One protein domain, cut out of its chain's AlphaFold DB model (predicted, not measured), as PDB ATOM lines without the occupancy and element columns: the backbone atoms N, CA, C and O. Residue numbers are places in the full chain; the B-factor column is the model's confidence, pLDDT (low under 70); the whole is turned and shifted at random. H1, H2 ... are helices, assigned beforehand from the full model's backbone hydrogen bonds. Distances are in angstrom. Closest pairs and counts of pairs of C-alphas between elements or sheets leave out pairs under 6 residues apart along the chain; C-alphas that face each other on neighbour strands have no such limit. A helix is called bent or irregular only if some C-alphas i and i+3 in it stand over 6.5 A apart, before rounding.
ATOM      1  N   THR A  85     -33.654  47.920  40.039       48.75
ATOM      2  CA  THR A  85     -32.312  47.483  40.418       48.75
ATOM      3  C   THR A  85     -31.639  46.763  39.241       48.75
ATOM      4  O   THR A  85     -32.270  46.008  38.502       48.75
ATOM      5  N   THR A  86     -30.321  46.918  39.097       49.84
ATOM      6  CA  THR A  86     -29.455  46.213  38.121       49.84
ATOM      7  C   THR A  86     -29.607  44.685  38.121       49.84
ATOM      8  O   THR A  86     -29.226  44.015  37.159       49.84
ATOM      9  N   LYS A  87     -30.203  44.115  39.175       53.06
ATOM     10  CA  LYS A  87     -30.573  42.697  39.252       53.06
ATOM     11  C   LYS A  87     -31.603  42.310  38.188       53.06
ATOM     12  O   LYS A  87     -31.497  41.203  37.663       53.06
ATOM     13  N   ASN A  88     -32.506  43.219  37.813       59.50
ATOM     14  CA  ASN A  88     -33.521  42.931  36.810       59.50
ATOM     15  C   ASN A  88     -32.877  42.727  35.416       59.50
ATOM     16  O   ASN A  88     -33.050  41.704  34.762       59.50
ATOM     17  N   PHE A  89     -31.995  43.611  34.961       60.34
ATOM     18  CA  PHE A  89     -31.425  43.480  33.606       60.34
ATOM     19  C   PHE A  89     -30.700  42.147  33.329       60.34
ATOM     20  O   PHE A  89     -30.779  41.595  32.225       60.34
ATOM     21  N   LYS A  90     -30.027  41.583  34.336       66.56
ATOM     22  CA  LYS A  90     -29.322  40.301  34.196       66.56
ATOM     23  C   LYS A  90     -30.281  39.122  33.998       66.56
ATOM     24  O   LYS A  90     -29.977  38.210  33.231       66.56
ATOM     25  N   GLU A  91     -31.437  39.152  34.651       66.25
ATOM     26  CA  GLU A  91     -32.470  38.120  34.523       66.25
ATOM     27  C   GLU A  91     -33.228  38.243  33.185       66.25
ATOM     28  O   GLU A  91     -33.482  37.224  32.531       66.25
ATOM     29  N   LEU A  92     -33.455  39.466  32.686       68.50
ATOM     30  CA  LEU A  92     -33.971  39.677  31.324       68.50
ATOM     31  C   LEU A  92     -33.030  39.085  30.269       68.50
ATOM     32  O   LEU A  92     -33.474  38.430  29.330       68.50
ATOM     33  N   THR A  93     -31.718  39.255  30.447       73.81
ATOM     34  CA  THR A  93     -30.711  38.731  29.511       73.81
ATOM     35  C   THR A  93     -30.797  37.207  29.391       73.81
ATOM     36  O   THR A  93     -30.739  36.668  28.286       73.81
ATOM     37  N   THR A  94     -31.004  36.495  30.504       74.69
ATOM     38  CA  THR A  94     -31.191  35.035  30.470       74.69
ATOM     39  C   THR A  94     -32.470  34.619  29.741       74.69
ATOM     40  O   THR A  94     -32.460  33.645  28.994       74.69
ATOM     41  N   LEU A  95     -33.557  35.385  29.874       71.06
ATOM     42  CA  LEU A  95     -34.795  35.153  29.122       71.06
ATOM     43  C   LEU A  95     -34.611  35.389  27.617       71.06
ATOM     44  O   LEU A  95     -35.082  34.586  26.812       71.06
ATOM     45  N   VAL A  96     -33.885  36.442  27.235       75.81
ATOM     46  CA  VAL A  96     -33.535  36.717  25.832       75.81
ATOM     47  C   VAL A  96     -32.718  35.564  25.248       75.81
ATOM     48  O   VAL A  96     -33.000  35.116  24.140       75.81
ATOM     49  N   GLN A  97     -31.771  35.010  26.008       79.00
ATOM     50  CA  GLN A  97     -31.000  33.837  25.584       79.00
ATOM     51  C   GLN A  97     -31.876  32.589  25.383       79.00
ATOM     52  O   GLN A  97     -31.653  31.828  24.440       79.00
ATOM     53  N   ILE A  98     -32.899  32.388  26.222       76.69
ATOM     54  CA  ILE A  98     -33.883  31.310  26.025       76.69
ATOM     55  C   ILE A  98     -34.695  31.548  24.747       76.69
ATOM     56  O   ILE A  98     -34.841  30.637  23.931       76.69
ATOM     57  N   ALA A  99     -35.187  32.772  24.532       70.81
ATOM     58  CA  ALA A  99     -35.951  33.132  23.336       70.81
ATOM     59  C   ALA A  99     -35.126  32.970  22.046       70.81
ATOM     60  O   ALA A  99     -35.629  32.470  21.039       70.81
ATOM     61  N   HIS A 100     -33.836  33.312  22.100       75.38
ATOM     62  CA  HIS A 100     -32.873  33.132  21.010       75.38
ATOM     63  C   HIS A 100     -32.412  31.677  20.840       75.38
ATOM     64  O   HIS A 100     -31.639  31.384  19.929       75.38
ATOM     65  N   LYS A 101     -32.879  30.753  21.693       81.12
ATOM     66  CA  LYS A 101     -32.479  29.337  21.721       81.12
ATOM     67  C   LYS A 101     -30.978  29.125  21.957       81.12
ATOM     68  O   LYS A 101     -30.461  28.050  21.669       81.12
ATOM     69  N   THR A 102     -30.279  30.129  22.487       84.56
ATOM     70  CA  THR A 102     -28.868  30.023  22.894       84.56
ATOM     71  C   THR A 102     -28.722  29.432  24.294       84.56
ATOM     72  O   THR A 102     -27.631  29.022  24.671       84.56
ATOM     73  N   MET A 103     -29.815  29.395  25.060       80.94
ATOM     74  CA  MET A 103     -29.921  28.734  26.356       80.94
ATOM     75  C   MET A 103     -31.184  27.871  26.377       80.94
ATOM     76  O   MET A 103     -32.245  28.285  25.907       80.94
ATOM     77  N   THR A 104     -31.093  26.664  26.922       83.38
ATOM     78  CA  THR A 104     -32.252  25.783  27.098       83.38
ATOM     79  C   THR A 104     -32.960  26.051  28.424       83.38
ATOM     80  O   THR A 104     -32.366  26.500  29.405       83.38
ATOM     81  N   PHE A 105     -34.251  25.717  28.492       79.19
ATOM     82  CA  PHE A 105     -35.025  25.879  29.725       79.19
ATOM     83  C   PHE A 105     -34.466  25.034  30.884       79.19
ATOM     84  O   PHE A 105     -34.473  25.467  32.032       79.19
ATOM     85  N   THR A 106     -33.905  23.858  30.585       82.12
ATOM     86  CA  THR A 106     -33.268  22.976  31.574       82.12
ATOM     87  C   THR A 106     -31.996  23.575  32.170       82.12
ATOM     88  O   THR A 106     -31.768  23.454  33.373       82.12
ATOM     89  N   GLU A 107     -31.187  24.264  31.360       82.69
ATOM     90  CA  GLU A 107     -29.997  24.986  31.834       82.69
ATOM     91  C   GLU A 107     -30.382  26.176  32.718       82.69
ATOM     92  O   GLU A 107     -29.734  26.444  33.735       82.69
ATOM     93  N   TYR A 108     -31.467  26.864  32.365       78.88
ATOM     94  CA  TYR A 108     -31.987  27.978  33.149       78.88
ATOM     95  C   TYR A 108     -32.516  27.512  34.509       78.88
ATOM     96  O   TYR A 108     -32.130  28.058  35.545       78.88
ATOM     97  N   GLU A 109     -33.326  26.450  34.540       77.44
ATOM     98  CA  GLU A 109     -33.810  25.874  35.797       77.44
ATOM     99  C   GLU A 109     -32.670  25.392  36.701       77.44
ATOM    100  O   GLU A 109     -32.717  25.603  37.916       77.44
ATOM    101  N   GLY A 110     -31.643  24.760  36.123       80.25
ATOM    102  CA  GLY A 110     -30.451  24.336  36.856       80.25
ATOM    103  C   GLY A 110     -29.713  25.520  37.483       80.25
ATOM    104  O   GLY A 110     -29.374  25.482  38.667       80.25
ATOM    105  N   SER A 111     -29.547  26.602  36.718       75.94
ATOM    106  CA  SER A 111     -28.893  27.837  37.170       75.94
ATOM    107  C   SER A 111     -29.667  28.523  38.300       75.94
ATOM    108  O   SER A 111     -29.062  28.984  39.269       75.94
ATOM    109  N   GLN A 112     -31.001  28.538  38.233       75.31
ATOM    110  CA  GLN A 112     -31.846  29.140  39.269       75.31
ATOM    111  C   GLN A 112     -31.895  28.296  40.552       75.31
ATOM    112  O   GLN A 112     -31.805  28.847  41.653       75.31
ATOM    113  N   LYS A 113     -31.949  26.959  40.432       74.38
ATOM    114  CA  LYS A 113     -31.854  26.039  41.581       74.38
ATOM    115  C   LYS A 113     -30.503  26.151  42.289       74.38
ATOM    116  O   LYS A 113     -30.474  26.170  43.517       74.38
ATOM    117  N   ALA A 114     -29.406  26.285  41.541       74.62
ATOM    118  CA  ALA A 114     -28.068  26.493  42.103       74.62
ATOM    119  C   ALA A 114     -27.941  27.822  42.873       74.62
ATOM    120  O   ALA A 114     -27.176  27.907  43.830       74.62
ATOM    121  N   GLN A 115     -28.719  28.840  42.497       70.50
ATOM    122  CA  GLN A 115     -28.790  30.128  43.197       70.50
ATOM    123  C   GLN A 115     -29.814  30.153  44.345       70.50
ATOM    124  O   GLN A 115     -30.002  31.196  44.968       70.50
ATOM    125  N   GLY A 116     -30.499  29.038  44.630       67.94
ATOM    126  CA  GLY A 116     -31.525  28.965  45.675       67.94
ATOM    127  C   GLY A 116     -32.774  29.810  45.394       67.94
ATOM    128  O   GLY A 116     -33.590  30.012  46.294       67.94
ATOM    129  N   LYS A 117     -32.949  30.309  44.162       67.06
ATOM    130  CA  LYS A 117     -34.116  31.107  43.777       67.06
ATOM    131  C   LYS A 117     -35.296  30.190  43.477       67.06
ATOM    132  O   LYS A 117     -35.191  29.237  42.704       67.06
ATOM    133  N   LYS A 118     -36.454  30.492  44.071       62.06
ATOM    134  CA  LYS A 118     -37.715  29.837  43.711       62.06
ATOM    135  C   LYS A 118     -38.058  30.253  42.281       62.06
ATOM    136  O   LYS A 118     -38.213  31.437  42.016       62.06
ATOM    137  N   LEU A 119     -38.154  29.281  41.375       58.22
ATOM    138  CA  LEU A 119     -38.477  29.516  39.970       58.22
ATOM    139  C   LEU A 119     -39.891  30.120  39.875       58.22
ATOM    140  O   LEU A 119     -40.886  29.400  39.948       58.22
ATOM    141  N   ALA A 120     -39.982  31.442  39.774       60.53
ATOM    142  CA  ALA A 120     -41.243  32.178  39.754       60.53
ATOM    143  C   ALA A 120     -41.461  32.879  38.410       60.53
ATOM    144  O   ALA A 120     -42.128  33.901  38.353       60.53
ATOM    145  N   LEU A 121     -40.980  32.274  37.315       62.81
ATOM    146  CA  LEU A 121     -41.014  32.837  35.961       62.81
ATOM    147  C   LEU A 121     -42.366  33.471  35.595       62.81
ATOM    148  O   LEU A 121     -42.411  34.528  34.982       62.81
ATOM    149  N   ARG A 122     -43.482  32.841  35.993       63.22
ATOM    150  CA  ARG A 122     -44.836  33.366  35.756       63.22
ATOM    151  C   ARG A 122     -45.148  34.652  36.521       63.22
ATOM    152  O   ARG A 122     -45.856  35.495  35.986       63.22
ATOM    153  N   ASN A 123     -44.649  34.783  37.743       67.56
ATOM    154  CA  ASN A 123     -44.844  35.968  38.573       67.56
ATOM    155  C   ASN A 123     -43.950  37.123  38.107       67.56
ATOM    156  O   ASN A 123     -44.319  38.280  38.272       67.56
ATOM    157  N   ASP A 124     -42.823  36.806  37.469       69.38
ATOM    158  CA  ASP A 124     -41.850  37.808  37.040       69.38
ATOM    159  C   ASP A 124     -42.211  38.425  35.674       69.38
ATOM    160  O   ASP A 124     -41.808  39.547  35.378       69.38
ATOM    161  N   ILE A 125     -43.020  37.744  34.845       72.56
ATOM    162  CA  ILE A 125     -43.426  38.224  33.503       72.56
ATOM    163  C   ILE A 125     -44.064  39.616  33.542       72.56
ATOM    164  O   ILE A 125     -43.771  40.434  32.675       72.56
ATOM    165  N   GLY A 126     -44.931  39.895  34.519       73.62
ATOM    166  CA  GLY A 126     -45.591  41.201  34.638       73.62
ATOM    167  C   GLY A 126     -44.580  42.346  34.782       73.62
ATOM    168  O   GLY A 126     -44.564  43.241  33.933       73.62
ATOM    169  N   PRO A 127     -43.698  42.294  35.799       75.88
ATOM    170  CA  PRO A 127     -42.582  43.228  35.944       75.88
ATOM    171  C   PRO A 127     -41.696  43.356  34.693       75.88
ATOM    172  O   PRO A 127     -41.393  44.478  34.288       75.88
ATOM    173  N   TRP A 128     -41.339  42.246  34.029       75.50
ATOM    174  CA  TRP A 128     -40.537  42.287  32.791       75.50
ATOM    175  C   TRP A 128     -41.228  43.032  31.657       75.50
ATOM    176  O   TRP A 128     -40.607  43.856  30.991       75.50
ATOM    177  N   MET A 129     -42.513  42.751  31.434       79.25
ATOM    178  CA  MET A 129     -43.293  43.452  30.415       79.25
ATOM    179  C   MET A 129     -43.367  44.948  30.722       79.25
ATOM    180  O   MET A 129     -43.286  45.759  29.803       79.25
ATOM    181  N   GLY A 130     -43.447  45.321  32.003       81.25
ATOM    182  CA  GLY A 130     -43.322  46.709  32.440       81.25
ATOM    183  C   GLY A 130     -41.996  47.349  32.033       81.25
ATOM    184  O   GLY A 130     -41.999  48.450  31.492       81.25
ATOM    185  N   GLU A 131     -40.881  46.646  32.227       78.88
ATOM    186  CA  GLU A 131     -39.544  47.126  31.855       78.88
ATOM    187  C   GLU A 131     -39.379  47.316  30.347       78.88
ATOM    188  O   GLU A 131     -38.899  48.357  29.889       78.88
ATOM    189  N   VAL A 132     -39.811  46.318  29.571       83.06
ATOM    190  CA  VAL A 132     -39.756  46.354  28.106       83.06
ATOM    191  C   VAL A 132     -40.561  47.539  27.584       83.06
ATOM    192  O   VAL A 132     -40.065  48.301  26.757       83.06
ATOM    193  N   VAL A 133     -41.778  47.727  28.098       86.06
ATOM    194  CA  VAL A 133     -42.641  48.844  27.703       86.06
ATOM    195  C   VAL A 133     -42.035  50.182  28.128       86.06
ATOM    196  O   VAL A 133     -42.030  51.109  27.327       86.06
ATOM    197  N   ARG A 134     -41.461  50.290  29.334       82.12
ATOM    198  CA  ARG A 134     -40.793  51.516  29.809       82.12
ATOM    199  C   ARG A 134     -39.597  51.916  28.946       82.12
ATOM    200  O   ARG A 134     -39.373  53.100  28.721       82.12
ATOM    201  N   SER A 135     -38.851  50.926  28.469       80.56
ATOM    202  CA  SER A 135     -37.653  51.130  27.651       80.56
ATOM    203  C   SER A 135     -37.962  51.367  26.168       80.56
ATOM    204  O   SER A 135     -37.052  51.668  25.396       80.56
ATOM    205  N   ALA A 136     -39.217  51.208  25.741       84.44
ATOM    206  CA  ALA A 136     -39.599  51.331  24.343       84.44
ATOM    207  C   ALA A 136     -39.643  52.798  23.887       84.44
ATOM    208  O   ALA A 136     -40.174  53.669  24.572       84.44
TER     209      ALA A 136
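This is residues 85 to 136 of the 216 residues of an uncharacterized protein of Fusarium mangiferae (UniProt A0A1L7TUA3). Three helices make an open, loosely joined frame: H1 and H2 stand side by side, pointing opposite ways with a gap between them, and H3 crosses H1 at nearly a right angle. The length runs from H2 at one end to the last turns of H3 at the other, and residues 115 to 120 lead from the end of H2 back to H3. The printed part has 52 residues, with three named helices in the order H1, H2, H3 and no named strand; the class is all helix. By its radius of gyration of the C-alphas, 11.3 A, the whole is compact, and the C-alphas span 31 by 23 by 19 A.

Start at Thr 85 and step on to C-alpha 86 at (-29.455, 46.213, 38.121), where H1 begins; it holds residues 86 to 99 and is 20.8 A long from first to last C-alpha. Next find C-alpha 105 at (-35.025, 25.879, 29.725), where H2 begins; it holds residues 105 to 114 and is 14.2 A long. H3 holds residues 121 to 135 and is 20.4 A long; look for its last C-alpha, 135, at (-37.653, 51.130, 27.651). H3 is irregular, but only just: C-alphas 123 and 126 are 6.6 A apart, and its line is a rough one.

Begin at H1, which touches no helix but is near both others. H1 and H2 are close but not clearly touching; look at Ile 98 and Phe 105, whose C-alphas are the closest of the two helices at 6.7 A. Their lines stand at a shallow tilt of 30 degrees, opposite ways, with the centres 13.1 A apart. H1 and H3 are also close but not clearly touching, and here the closest C-alphas are those of Leu 92 and Trp 128, 7.2 A apart. Their lines are about perpendicular, at 75 degrees, with the centres 10.8 A apart. H2 and H3 are apart, though they follow each other in the chain. In H2 every O i to N i+4 pair is within hydrogen-bond range, while in H1 8 of 10 are and in H3 9 of 11.

The two C-alphas farthest apart are those of Ala 114 and Ala 136, at 32.6 A. The first and last printed C-alphas, Thr 85 and Ala 136, are 18.1 A apart. The printed part has no cut. The link from H1 to H2, with 5 residues between them, is tight, and the link from H2 to H3, with 6, is short. In the B-factor column of this model you will find a mean pLDDT of 72.8 for the printed part. It is under 70 at residues 85 to 92, of which 86 to 92 belong to H1, and at residues 116 to 124, of which 121 to 124 belong to H3.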